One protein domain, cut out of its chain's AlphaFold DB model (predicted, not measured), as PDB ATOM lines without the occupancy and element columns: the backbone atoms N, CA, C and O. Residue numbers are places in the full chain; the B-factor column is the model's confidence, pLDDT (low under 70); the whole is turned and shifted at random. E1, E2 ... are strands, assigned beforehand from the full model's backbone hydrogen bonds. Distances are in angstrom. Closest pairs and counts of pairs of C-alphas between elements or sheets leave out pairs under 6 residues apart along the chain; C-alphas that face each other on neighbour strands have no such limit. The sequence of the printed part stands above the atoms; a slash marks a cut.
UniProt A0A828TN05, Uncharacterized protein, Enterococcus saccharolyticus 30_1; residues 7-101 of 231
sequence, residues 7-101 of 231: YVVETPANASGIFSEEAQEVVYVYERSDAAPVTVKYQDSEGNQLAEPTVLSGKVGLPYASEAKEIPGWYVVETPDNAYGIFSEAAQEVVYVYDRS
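AT A GLANCE: This is residues 7 to 101 of the 231 residues of an uncharacterized protein of Enterococcus saccharolyticus 30_1 (UniProt A0A828TN05). A long thin arm sticks out from a slim all-strand body: the body is a curled sheet of four strands, like part of a barrel, with a small two-strand pair, E5 and E7, near the end of the sheet where E3 begins and E4 ends. The arm is a wide open loop in which E1 and E2 meet only at a point, and its residues 17 to 23 stand free. The printed part has 95 residues with no named helix and eight named strands, E1 to E8 in order along the chain; under half of the residues, 43, are in them. The four-strand sheet is mixed, in the order E4, E3, E8, E6. The whole is extended, with a radius of gyration of the C-alphas of 22.3 A and spans of 77 by 18 by 17 A; the arm adds much of the length.

IN THESE COORDINATES: E1, residues 7 to 10, begins at C-alpha 7 (-37.301, 29.171, 40.932). E2 is residues 29 to 32. E3, residues 38 to 44, measures 19.5 A from first to last C-alpha, and E4, residues 49 to 56, measures 18.0 A and bends by 52 degrees at residue 52. E5 is residues 63 to 65, E6 residues 74 to 78 and 12.3 A long, and E7 residues 84 to 86. E8, residues 92 to 100, is the longest at 26.4 A and ends at C-alpha 100 (7.399, 15.064, 41.781).

HOW THE PARTS SIT: The C-alphas of Val 8 and Tyr 30, in E1 and E2, face each other at 4.6 A. E2 is apart from E3. E3 and E4 form an antiparallel hairpin, with N 40 and O 54 within hydrogen-bond range at 2.8 A. E3 and E8 are parallel at 20 degrees, with N 41 and O 94 at 2.8 A and N 96 and O 41 at 2.9 A. E8 and E6 are antiparallel at 126 degrees, with N 75 and O 99 at 2.9 A. E4 and E6 are the edge strands of this strongly twisted sheet. E5 and E7 are antiparallel at 152 degrees, with N 64 and O 85 at 2.9 A. The closest C-alphas of E4 and E5, those of Leu 56 and Tyr 64, are 7.7 A apart.

THE WHOLE: The two C-alphas farthest apart, those of Glu 21 and Ser 101, are 77.3 A apart. The printed part has no cut. The link from E1 to E2, 18 residues, is long. The mean pLDDT of the printed part is 95.1, and no printed residue is under 70.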
ATOM      1  N   TYR A   7     -36.379  28.265  41.614       89.44
ATOM      2  CA  TYR A   7     -37.301  29.171  40.932       89.44
ATOM      3  C   TYR A   7     -38.654  28.493  40.696       89.44
ATOM      4  O   TYR A   7     -38.758  27.268  40.648       89.44
ATOM      5  N   VAL A   8     -39.713  29.298  40.586       91.00
ATOM      6  CA  VAL A   8     -41.054  28.811  40.238       91.00
ATOM      7  C   VAL A   8     -41.081  28.518  38.741       91.00
ATOM      8  O   VAL A   8     -40.822  29.418  37.947       91.00
ATOM      9  N   VAL A   9     -41.409  27.280  38.368       89.88
ATOM     10  CA  VAL A   9     -41.459  26.841  36.963       89.88
ATOM     11  C   VAL A   9     -42.591  27.549  36.219       89.88
ATOM     12  O   VAL A   9     -42.399  28.064  35.122       89.88
ATOM     13  N   GLU A  10     -43.765  27.613  36.847       86.25
ATOM     14  CA  GLU A  10     -44.946  28.290  36.323       86.25
ATOM     15  C   GLU A  10     -45.836  28.755  37.482       86.25
ATOM     16  O   GLU A  10     -45.959  28.079  38.506       86.25
ATOM     17  N   THR A  11     -46.455  29.927  37.330       86.94
ATOM     18  CA  THR A  11     -47.449  30.405  38.300       86.94
ATOM     19  C   THR A  11     -48.806  29.788  37.955       86.94
ATOM     20  O   THR A  11     -49.285  30.019  36.845       86.94
ATOM     21  N   PRO A  12     -49.452  29.025  38.859       88.31
ATOM     22  CA  PRO A  12     -50.715  28.366  38.547       88.31
ATOM     23  C   PRO A  12     -51.824  29.396  38.297       88.31
ATOM     24  O   PRO A  12     -51.871  30.447  38.937       88.31
ATOM     25  N   ALA A  13     -52.761  29.088  37.398       87.44
ATOM     26  CA  ALA A  13     -53.829  30.017  37.011       87.44
ATOM     27  C   ALA A  13     -54.718  30.459  38.191       87.44
ATOM     28  O   ALA A  13     -55.232  31.574  38.197       87.44
ATOM     29  N   ASN A  14     -54.864  29.606  39.211       87.75
ATOM     30  CA  ASN A  14     -55.607  29.904  40.435       87.75
ATOM     31  C   ASN A  14     -54.745  30.536  41.549       87.75
ATOM     32  O   ASN A  14     -55.203  30.634  42.684       87.75
ATOM     33  N   ALA A  15     -53.527  31.009  41.243       87.19
ATOM     34  CA  ALA A  15     -52.690  31.780  42.173       87.19
ATOM     35  C   ALA A  15     -53.360  33.075  42.665       87.19
ATOM     36  O   ALA A  15     -52.973  33.619  43.699       87.19
ATOM     37  N   SER A  16     -54.363  33.565  41.932       86.25
ATOM     38  CA  SER A  16     -55.262  34.634  42.359       86.25
ATOM     39  C   SER A  16     -56.715  34.208  42.135       86.25
ATOM     40  O   SER A  16     -57.012  33.506  41.169       86.25
ATOM     41  N   GLY A  17     -57.623  34.608  43.027       85.75
ATOM     42  CA  GLY A  17     -59.026  34.204  42.967       85.75
ATOM     43  C   GLY A  17     -59.882  34.844  44.059       85.75
ATOM     44  O   GLY A  17     -59.423  35.722  44.789       85.75
ATOM     45  N   ILE A  18     -61.140  34.410  44.152       86.94
ATOM     46  CA  ILE A  18     -62.103  34.849  45.170       86.94
ATOM     47  C   ILE A  18     -62.321  33.695  46.149       86.94
ATOM     48  O   ILE A  18     -62.410  32.538  45.732       86.94
ATOM     49  N   PHE A  19     -62.428  34.019  47.438       87.38
ATOM     50  CA  PHE A  19     -62.744  33.042  48.475       87.38
ATOM     51  C   PHE A  19     -64.112  32.393  48.237       87.38
ATOM     52  O   PHE A  19     -65.096  33.080  47.956       87.38
ATOM     53  N   SER A  20     -64.163  31.071  48.392       88.44
ATOM     54  CA  SER A  20     -65.374  30.252  48.311       88.44
ATOM     55  C   SER A  20     -65.579  29.432  49.583       88.44
ATOM     56  O   SER A  20     -64.653  29.259  50.371       88.44
ATOM     57  N   GLU A  21     -66.788  28.895  49.765       89.75
ATOM     58  CA  GLU A  21     -67.079  27.929  50.839       89.75
ATOM     59  C   GLU A  21     -66.412  26.560  50.597       89.75
ATOM     60  O   GLU A  21     -66.222  25.788  51.535       89.75
ATOM     61  N   GLU A  22     -66.012  26.265  49.355       92.19
ATOM     62  CA  GLU A  22     -65.213  25.089  49.001       92.19
ATOM     63  C   GLU A  22     -63.718  25.324  49.265       92.19
ATOM     64  O   GLU A  22     -63.201  26.423  49.043       92.19
ATOM     65  N   ALA A  23     -63.013  24.275  49.700       90.12
ATOM     66  CA  ALA A  23     -61.567  24.309  49.875       90.12
ATOM     67  C   ALA A  23     -60.861  24.491  48.523       90.12
ATOM     68  O   ALA A  23     -61.122  23.761  47.569       90.12
ATOM     69  N   GLN A  24     -59.936  25.447  48.461       89.69
ATOM     70  CA  GLN A  24     -59.135  25.732  47.274       89.69
ATOM     71  C   GLN A  24     -57.678  25.342  47.534       89.69
ATOM     72  O   GLN A  24     -57.100  25.722  48.552       89.69
ATOM     73  N   GLU A  25     -57.081  24.607  46.599       89.94
ATOM     74  CA  GLU A  25     -55.666  24.234  46.624       89.94
ATOM     75  C   GLU A  25     -54.914  24.963  45.502       89.94
ATOM     76  O   GLU A  25     -55.319  24.924  44.340       89.94
ATOM     77  N   VAL A  26     -53.814  25.637  45.847       89.69
ATOM     78  CA  VAL A  26     -52.926  26.319  44.896       89.69
ATOM     79  C   VAL A  26     -51.554  25.662  44.978       89.69
ATOM     80  O   VAL A  26     -50.872  25.765  45.998       89.69
ATOM     81  N   VAL A  27     -51.146  24.993  43.901       89.25
ATOM     82  CA  VAL A  27     -49.890  24.235  43.848       89.25
ATOM     83  C   VAL A  27     -48.847  25.008  43.052       89.25
ATOM     84  O   VAL A  27     -49.048  25.305  41.879       89.25
ATOM     85  N   TYR A  28     -47.710  25.297  43.684       90.00
ATOM     86  CA  TYR A  28     -46.532  25.851  43.015       90.00
ATOM     87  C   TYR A  28     -45.515  24.742  42.754       90.00
ATOM     88  O   TYR A  28     -45.157  23.998  43.669       90.00
ATOM     89  N   VAL A  29     -45.022  24.663  41.518       89.81
ATOM     90  CA  VAL A  29     -43.948  23.744  41.124       89.81
ATOM     91  C   VAL A  29     -42.635  24.519  41.069       89.81
ATOM     92  O   VAL A  29     -42.557  25.571  40.430       89.81
ATOM     93  N   TYR A  30     -41.610  24.002  41.744       90.69
ATOM     94  CA  TYR A  30     -40.285  24.615  41.825       90.69
ATOM     95  C   TYR A  30     -39.231  23.733  41.161       90.69
ATOM     96  O   TYR A  30     -39.269  22.510  41.293       90.69
ATOM     97  N   GLU A  31     -38.248  24.363  40.523       91.94
ATOM     98  CA  GLU A  31     -37.057  23.714  39.971       91.94
ATOM     99  C   GLU A  31     -35.789  24.383  40.515       91.94
ATOM    100  O   GLU A  31     -35.807  25.557  40.887       91.94
ATOM    101  N   ARG A  32     -34.689  23.629  40.617       93.94
ATOM    102  CA  ARG A  32     -33.412  24.166  41.096       93.94
ATOM    103  C   ARG A  32     -32.749  25.047  40.043       93.94
ATOM    104  O   ARG A  32     -32.648  24.666  38.874       93.94
ATOM    105  N   SER A  33     -32.207  26.170  40.491       93.81
ATOM    106  CA  SER A  33     -31.386  27.055  39.666       93.81
ATOM    107  C   SER A  33     -30.060  26.389  39.285       93.81
ATOM    108  O   SER A  33     -29.523  25.566  40.038       93.81
ATOM    109  N   ASP A  34     -29.522  26.757  38.121       96.38
ATOM    110  CA  ASP A  34     -28.140  26.426  37.763       96.38
ATOM    111  C   ASP A  34     -27.175  27.037  38.781       96.38
ATOM    112  O   ASP A  34     -27.354  28.168  39.234       96.38
ATOM    113  N   ALA A  35     -26.174  26.258  39.173       97.31
ATOM    114  CA  ALA A  35     -25.112  26.721  40.045       97.31
ATOM    115  C   ALA A  35     -24.008  27.413  39.247       97.31
ATOM    116  O   ALA A  35     -23.816  27.154  38.057       97.31
ATOM    117  N   ALA A  36     -23.223  28.238  39.934       97.88
ATOM    118  CA  ALA A  36     -21.939  28.659  39.403       97.88
ATOM    119  C   ALA A  36     -20.970  27.456  39.342       97.88
ATOM    120  O   ALA A  36     -21.095  26.516  40.139       97.88
ATOM    121  N   PRO A  37     -20.012  27.454  38.398       97.88
ATOM    122  CA  PRO A  37     -19.131  26.312  38.190       97.88
ATOM    123  C   PRO A  37     -18.180  26.084  39.369       97.88
ATOM    124  O   PRO A  37     -17.788  27.018  40.076       97.88
ATOM    125  N   VAL A  38     -17.760  24.831  39.524       98.81
ATOM    126  CA  VAL A  38     -16.609  24.458  40.355       98.81
ATOM    127  C   VAL A  38     -15.429  24.222  39.416       98.81
ATOM    128  O   VAL A  38     -15.505  23.365  38.536       98.81
ATOM    129  N   THR A  39     -14.347  24.977  39.587       98.69
ATOM    130  CA  THR A  39     -13.115  24.827  38.801       98.69
ATOM    131  C   THR A  39     -12.102  24.014  39.596       98.69
ATOM    132  O   THR A  39     -11.690  24.416  40.680       98.69
ATOM    133  N   VAL A  40     -11.678  22.880  39.049       98.75
ATOM    134  CA  VAL A  40     -10.673  21.993  39.639       98.75
ATOM    135  C   VAL A  40      -9.326  22.264  38.977       98.75
ATOM    136  O   VAL A  40      -9.197  22.096  37.765       98.75
ATOM    137  N   LYS A  41      -8.328  22.677  39.754       98.56
ATOM    138  CA  LYS A  41      -6.964  22.978  39.301       98.56
ATOM    139  C   LYS A  41      -5.981  21.893  39.728       98.56
ATOM    140  O   LYS A  41      -6.144  21.273  40.778       98.56
ATOM    141  N   TYR A  42      -4.940  21.718  38.919       98.56
ATOM    142  CA  TYR A  42      -3.874  20.742  39.122       98.56
ATOM    143  C   TYR A  42      -2.536  21.468  39.018       98.56
ATOM    144  O   TYR A  42      -2.153  21.895  37.927       98.56
ATOM    145  N   GLN A  43      -1.863  21.664  40.148       98.25
ATOM    146  CA  GLN A  43      -0.663  22.496  40.218       98.25
ATOM    147  C   GLN A  43       0.386  21.913  41.164       98.25
ATOM    148  O   GLN A  43       0.057  21.096  42.022       98.25
ATOM    149  N   ASP A  44       1.639  22.329  41.017       97.44
ATOM    150  CA  ASP A  44       2.687  22.013  41.992       97.44
ATOM    151  C   ASP A  44       2.614  22.921  43.238       97.44
ATOM    152  O   ASP A  44       1.734  23.781  43.371       97.44
ATOM    153  N   SER A  45       3.535  22.716  44.183       95.12
ATOM    154  CA  SER A  45       3.632  23.498  45.423       95.12
ATOM    155  C   SER A  45       4.001  24.975  45.208       95.12
ATOM    156  O   SER A  45       3.760  25.792  46.097       95.12
ATOM    157  N   GLU A  46       4.530  25.334  44.035       96.06
ATOM    158  CA  GLU A  46       4.836  26.711  43.635       96.06
ATOM    159  C   GLU A  46       3.652  27.387  42.916       96.06
ATOM    160  O   GLU A  46       3.664  28.599  42.693       96.06
ATOM    161  N   GLY A  47       2.600  26.626  42.593       95.88
ATOM    162  CA  GLY A  47       1.407  27.102  41.896       95.88
ATOM    163  C   GLY A  47       1.497  27.023  40.370       95.88
ATOM    164  O   GLY A  47       0.644  27.594  39.685       95.88
ATOM    165  N   ASN A  48       2.489  26.324  39.814       97.12
ATOM    166  CA  ASN A  48       2.586  26.112  38.374       97.12
ATOM    167  C   ASN A  48       1.534  25.091  37.925       97.12
ATOM    168  O   ASN A  48       1.428  24.003  38.491       97.12
ATOM    169  N   GLN A  49       0.770  25.416  36.881       97.88
ATOM    170  CA  GLN A  49      -0.240  24.513  36.325       97.88
ATOM    171  C   GLN A  49       0.422  23.303  35.647       97.88
ATOM    172  O   GLN A  49       1.220  23.463  34.726       97.88
ATOM    173  N   LEU A  50       0.036  22.096  36.067       97.38
ATOM    174  CA  LEU A  50       0.557  20.829  35.538       97.38
ATOM    175  C   LEU A  50      -0.383  20.175  34.520       97.38
ATOM    176  O   LEU A  50       0.057  19.433  33.646       97.38
ATOM    177  N   ALA A  51      -1.684  20.449  34.621       97.94
ATOM    178  CA  ALA A  51      -2.695  19.972  33.687       97.94
ATOM    179  C   ALA A  51      -3.829  20.993  33.552       97.94
ATOM    180  O   ALA A  51      -4.085  21.775  34.468       97.94
ATOM    181  N   GLU A  52      -4.543  20.953  32.425       98.19
ATOM    182  CA  GLU A  52      -5.694  21.831  32.196       98.19
ATOM    183  C   GLU A  52      -6.755  21.679  33.300       98.19
ATOM    184  O   GLU A  52      -7.085  20.538  33.671       98.19
ATOM    185  N   PRO A  53      -7.320  22.788  33.818       98.31
ATOM    186  CA  PRO A  53      -8.374  22.736  34.818       98.31
ATOM    187  C   PRO A  53      -9.621  21.997  34.320       98.31
ATOM    188  O   PRO A  53      -9.987  22.068  33.147       98.31
ATOM    189  N   THR A  54     -10.309  21.310  35.226       98.50
ATOM    190  CA  THR A  54     -11.600  20.667  34.945       98.50
ATOM    191  C   THR A  54     -12.726  21.552  35.468       98.50
ATOM    192  O   THR A  54     -12.651  22.038  36.592       98.50
ATOM    193  N   VAL A  55     -13.790  21.751  34.689       98.44
ATOM    194  CA  VAL A  55     -14.961  22.531  35.117       98.44
ATOM    195  C   VAL A  55     -16.128  21.592  35.389       98.44
ATOM    196  O   VAL A  55     -16.567  20.870  34.497       98.44
ATOM    197  N   LEU A  56     -16.650  21.624  36.613       98.50
ATOM    198  CA  LEU A  56     -17.857  20.905  37.004       98.50
ATOM    199  C   LEU A  56     -19.045  21.868  37.000       98.50
ATOM    200  O   LEU A  56     -18.959  22.995  37.492       98.50
ATOM    201  N   SER A  57     -20.168  21.417  36.450       97.75
ATOM    202  CA  SER A  57     -21.429  22.162  36.411       97.75
ATOM    203  C   SER A  57     -22.541  21.346  37.056       97.75
ATOM    204  O   SER A  57     -22.535  20.117  36.996       97.75
ATOM    205  N   GLY A  58     -23.504  22.028  37.668       97.06
ATOM    206  CA  GLY A  58     -24.608  21.384  38.368       97.06
ATOM    207  C   GLY A  58     -25.683  22.378  38.789       97.06
ATOM    208  O   GLY A  58     -25.673  23.537  38.382       97.06
ATOM    209  N   LYS A  59     -26.625  21.912  39.610       96.25
ATOM    210  CA  LYS A  59     -27.696  22.738  40.182       96.25
ATOM    211  C   LYS A  59     -27.393  23.068  41.639       96.25
ATOM    212  O   LYS A  59     -26.805  22.248  42.347       96.25
ATOM    213  N   VAL A  60     -27.850  24.227  42.108       96.38
ATOM    214  CA  VAL A  60     -27.627  24.677  43.490       96.38
ATOM    215  C   VAL A  60     -28.113  23.623  44.493       96.38
ATOM    216  O   VAL A  60     -29.174  23.008  44.340       96.38
ATOM    217  N   GLY A  61     -27.309  23.371  45.524       94.50
ATOM    218  CA  GLY A  61     -27.630  22.434  46.596       94.50
ATOM    219  C   GLY A  61     -27.455  20.952  46.239       94.50
ATOM    220  O   GLY A  61     -27.878  20.103  47.024       94.50
ATOM    221  N   LEU A  62     -26.980  20.604  45.036       96.62
ATOM    222  CA  LEU A  62     -26.618  19.222  44.685       96.62
ATOM    223  C   LEU A  62     -25.136  18.973  44.993       96.62
ATOM    224  O   LEU A  62     -24.349  19.916  44.927       96.62
ATOM    225  N   PRO A  63     -24.742  17.732  45.325       98.12
ATOM    226  CA  PRO A  63     -23.346  17.418  45.577       98.12
ATOM    227  C   PRO A  63     -22.507  17.458  44.301       98.12
ATOM    228  O   PRO A  63     -22.996  17.150  43.213       98.12
ATOM    229  N   TYR A  64     -21.231  17.790  44.465       98.56
ATOM    230  CA  TYR A  64     -20.183  17.532  43.484       98.56
ATOM    231  C   TYR A  64     -19.084  16.674  44.104       98.56
ATOM    232  O   TYR A  64     -18.896  16.656  45.322       98.56
ATOM    233  N   ALA A  65     -18.351  15.992  43.232       98.44
ATOM    234  CA  ALA A  65     -17.118  15.297  43.550       98.44
ATOM    235  C   ALA A  65     -16.091  15.642  42.470       98.44
ATOM    236  O   ALA A  65     -16.433  15.701  41.286       98.44
ATOM    237  N   SER A  66     -14.852  15.879  42.878       98.25
ATOM    238  CA  SER A  66     -13.702  16.008  41.992       98.25
ATOM    239  C   SER A  66     -12.692  14.909  42.280       98.25
ATOM    240  O   SER A  66     -12.633  14.375  43.387       98.25
ATOM    241  N   GLU A  67     -11.859  14.618  41.288       96.94
ATOM    242  CA  GLU A  67     -10.780  13.646  41.399       96.94
ATOM    243  C   GLU A  67      -9.458  14.270  40.941       96.94
ATOM    244  O   GLU A  67      -9.425  15.175  40.092       96.94
ATOM    245  N   ALA A  68      -8.365  13.772  41.521       97.81
ATOM    246  CA  ALA A  68      -7.023  14.052  41.038       97.81
ATOM    247  C   ALA A  68      -6.856  13.494  39.615       97.81
ATOM    248  O   ALA A  68      -7.467  12.488  39.255       97.81
ATOM    249  N   LYS A  69      -6.012  14.137  38.806       97.38
ATOM    250  CA  LYS A  69      -5.589  13.604  37.511       97.38
ATOM    251  C   LYS A  69      -4.318  12.793  37.696       97.38
ATOM    252  O   LYS A  69      -3.452  13.152  38.488       97.38
ATOM    253  N   GLU A  70      -4.190  11.734  36.913       96.75
ATOM    254  CA  GLU A  70      -2.909  11.066  36.735       96.75
ATOM    255  C   GLU A  70      -2.011  11.953  35.863       96.75
ATOM    256  O   GLU A  70      -2.382  12.323  34.746       96.75
ATOM    257  N   ILE A  71      -0.857  12.346  36.405       96.19
ATOM    258  CA  ILE A  71       0.125  13.192  35.728       96.19
ATOM    259  C   ILE A  71       1.470  12.449  35.788       96.19
ATOM    260  O   ILE A  71       1.994  12.274  36.890       96.19
ATOM    261  N   PRO A  72       2.039  12.000  34.650       93.88
ATOM    262  CA  PRO A  72       3.280  11.218  34.635       93.88
ATOM    263  C   PRO A  72       4.428  11.904  35.385       93.88
ATOM    264  O   PRO A  72       4.703  13.081  35.141       93.88
ATOM    265  N   GLY A  73       5.102  11.182  36.285       95.56
ATOM    266  CA  GLY A  73       6.161  11.730  37.137       95.56
ATOM    267  C   GLY A  73       5.705  12.581  38.331       95.56
ATOM    268  O   GLY A  73       6.559  13.163  39.001       95.56
ATOM    269  N   TRP A  74       4.402  12.659  38.621       97.56
ATOM    270  CA  TRP A  74       3.856  13.415  39.752       97.56
ATOM    271  C   TRP A  74       2.873  12.582  40.573       97.56
ATOM    272  O   TRP A  74       2.148  11.740  40.047       97.56
ATOM    273  N   TYR A  75       2.791  12.877  41.867       97.19
ATOM    274  CA  TYR A  75       1.780  12.327  42.763       97.19
ATOM    275  C   TYR A  75       1.057  13.451  43.503       97.19
ATOM    276  O   TYR A  75       1.615  14.518  43.753       97.19
ATOM    277  N   VAL A  76      -0.206  13.213  43.852       97.81
ATOM    278  CA  VAL A  76      -0.980  14.139  44.682       97.81
ATOM    279  C   VAL A  76      -0.475  14.069  46.123       97.81
ATOM    280  O   VAL A  76      -0.425  12.988  46.709       97.81
ATOM    281  N   VAL A  77      -0.102  15.213  46.699       96.81
ATOM    282  CA  VAL A  77       0.405  15.275  48.081       96.81
ATOM    283  C   VAL A  77      -0.711  14.954  49.069       96.81
ATOM    284  O   VAL A  77      -0.540  14.149  49.980       96.81
ATOM    285  N   GLU A  78      -1.872  15.575  48.862       93.06
ATOM    286  CA  GLU A  78      -3.063  15.393  49.679       93.06
ATOM    287  C   GLU A  78      -4.319  15.691  48.854       93.06
ATOM    288  O   GLU A  78      -4.316  16.539  47.957       93.06
ATOM    289  N   THR A  79      -5.409  14.979  49.149       94.81
ATOM    290  CA  THR A  79      -6.720  15.305  48.574       94.81
ATOM    291  C   THR A  79      -7.300  16.502  49.328       94.81
ATOM    292  O   THR A  79      -7.451  16.401  50.541       94.81
ATOM    293  N   PRO A  80      -7.648  17.612  48.653       97.12
ATOM    294  CA  PRO A  80      -8.157  18.797  49.332       97.12
ATOM    295  C   PRO A  80      -9.501  18.515  50.018       97.12
ATOM    296  O   PRO A  80     -10.340  17.790  49.480       97.12
ATOM    297  N   ASP A  81      -9.744  19.151  51.167       97.31
ATOM    298  CA  ASP A  81     -10.971  18.966  51.964       97.31
ATOM    299  C   ASP A  81     -12.257  19.238  51.169       97.31
ATOM    300  O   ASP A  81     -13.295  18.622  51.410       97.31
ATOM    301  N   ASN A  82     -12.192  20.152  50.197       97.44
ATOM    302  CA  ASN A  82     -13.309  20.506  49.327       97.44
ATOM    303  C   ASN A  82     -13.361  19.699  48.018       97.44
ATOM    304  O   ASN A  82     -14.089  20.087  47.108       97.44
ATOM    305  N   ALA A  83     -12.650  18.567  47.913       98.06
ATOM    306  CA  ALA A  83     -12.805  17.626  46.796       98.06
ATOM    307  C   ALA A  83     -14.244  17.096  46.667       98.06
ATOM    308  O   ALA A  83     -14.695  16.725  45.582       98.06
ATOM    309  N   TYR A  84     -14.982  17.093  47.778       98.19
ATOM    310  CA  TYR A  84     -16.408  16.814  47.826       98.19
ATOM    311  C   TYR A  84     -17.120  18.011  48.437       98.19
ATOM    312  O   TYR A  84     -16.704  18.548  49.463       98.19
ATOM    313  N   GLY A  85     -18.226  18.418  47.830       97.75
ATOM    314  CA  GLY A  85     -18.947  19.591  48.292       97.75
ATOM    315  C   GLY A  85     -20.334  19.695  47.695       97.75
ATOM    316  O   GLY A  85     -20.879  18.732  47.159       97.75
ATOM    317  N   ILE A  86     -20.922  20.879  47.815       97.69
ATOM    318  CA  ILE A  86     -22.254  21.189  47.305       97.69
ATOM    319  C   ILE A  86     -22.134  22.365  46.337       97.69
ATOM    320  O   ILE A  86     -21.477  23.367  46.621       97.69
ATOM    321  N   PHE A  87     -22.778  22.255  45.182       98.19
ATOM    322  CA  PHE A  87     -22.880  23.346  44.224       98.19
ATOM    323  C   PHE A  87     -23.610  24.544  44.842       98.19
ATOM    324  O   PHE A  87     -24.651  24.394  45.487       98.19
ATOM    325  N   SER A  88     -23.075  25.741  44.617       96.31
ATOM    326  CA  SER A  88     -23.581  26.986  45.193       96.31
ATOM    327  C   SER A  88     -23.803  28.039  44.107       96.31
ATOM    328  O   SER A  88     -23.398  27.862  42.960       96.31
ATOM    329  N   GLU A  89     -24.447  29.146  44.460       95.25
ATOM    330  CA  GLU A  89     -24.597  30.293  43.554       95.25
ATOM    331  C   GLU A  89     -23.262  31.023  43.312       95.25
ATOM    332  O   GLU A  89     -23.121  31.739  42.325       95.25
ATOM    333  N   ALA A  90     -22.265  30.817  44.181       96.88
ATOM    334  CA  ALA A  90     -20.905  31.313  44.008       96.88
ATOM    335  C   ALA A  90     -20.008  30.265  43.333       96.88
ATOM    336  O   ALA A  90     -20.107  29.063  43.614       96.88
ATOM    337  N   ALA A  91     -19.116  30.736  42.458       98.00
ATOM    338  CA  ALA A  91     -18.093  29.892  41.856       98.00
ATOM    339  C   ALA A  91     -17.142  29.372  42.941       98.00
ATOM    340  O   ALA A  91     -16.830  30.085  43.898       98.00
ATOM    341  N   GLN A  92     -16.694  28.132  42.790       98.50
ATOM    342  CA  GLN A  92     -15.812  27.464  43.746       98.50
ATOM    343  C   GLN A  92     -14.540  26.997  43.046       98.50
ATOM    344  O   GLN A  92     -14.546  26.723  41.846       98.50
ATOM    345  N   GLU A  93     -13.462  26.869  43.813       98.44
ATOM    346  CA  GLU A  93     -12.181  26.372  43.329       98.44
ATOM    347  C   GLU A  93     -11.706  25.208  44.200       98.44
ATOM    348  O   GLU A  93     -11.665  25.319  45.426       98.44
ATOM    349  N   VAL A  94     -11.352  24.098  43.558       98.69
ATOM    350  CA  VAL A  94     -10.720  22.934  44.187       98.69
ATOM    351  C   VAL A  94      -9.309  22.826  43.632       98.69
ATOM    352  O   VAL A  94      -9.130  22.834  42.417       98.69
ATOM    353  N   VAL A  95      -8.302  22.724  44.495       98.44
ATOM    354  CA  VAL A  95      -6.898  22.684  44.071       98.44
ATOM    355  C   VAL A  95      -6.264  21.384  44.531       98.44
ATOM    356  O   VAL A  95      -6.118  21.151  45.727       98.44
ATOM    357  N   TYR A  96      -5.855  20.556  43.574       98.62
ATOM    358  CA  TYR A  96      -4.977  19.421  43.832       98.62
ATOM    359  C   TYR A  96      -3.527  19.880  43.700       98.62
ATOM    360  O   TYR A  96      -3.123  20.356  42.633       98.62
ATOM    361  N   VAL A  97      -2.769  19.729  44.786       98.44
ATOM    362  CA  VAL A  97      -1.338  20.041  44.836       98.44
ATOM    363  C   VAL A  97      -0.534  18.760  44.634       98.44
ATOM    364  O   VAL A  97      -0.774  17.755  45.310       98.44
ATOM    365  N   TYR A  98       0.411  18.803  43.701       98.38
ATOM    366  CA  TYR A  98       1.261  17.679  43.329       98.38
ATOM    367  C   TYR A  98       2.713  17.916  43.736       98.38
ATOM    368  O   TYR A  98       3.186  19.053  43.782       98.38
ATOM    369  N   ASP A  99       3.424  16.818  43.966       97.62
ATOM    370  CA  ASP A  99       4.877  16.790  44.099       97.62
ATOM    371  C   ASP A  99       5.467  15.763  43.121       97.62
ATOM    372  O   ASP A  99       4.774  14.853  42.652       97.62
ATOM    373  N   ARG A 100       6.734  15.944  42.744       96.50
ATOM    374  CA  ARG A 100       7.399  15.064  41.781       96.50
ATOM    375  C   ARG A 100       7.760  13.732  42.419       96.50
ATOM    376  O   ARG A 100       8.382  13.668  43.487       96.50
ATOM    377  N   SER A 101       7.470  12.667  41.687       97.00
ATOM    378  CA  SER A 101       7.878  11.313  42.032       97.00
ATOM    379  C   SER A 101       9.402  11.179  42.015       97.00
ATOM    380  O   SER A 101      10.094  11.792  41.191       97.00
TER     381      SER A 101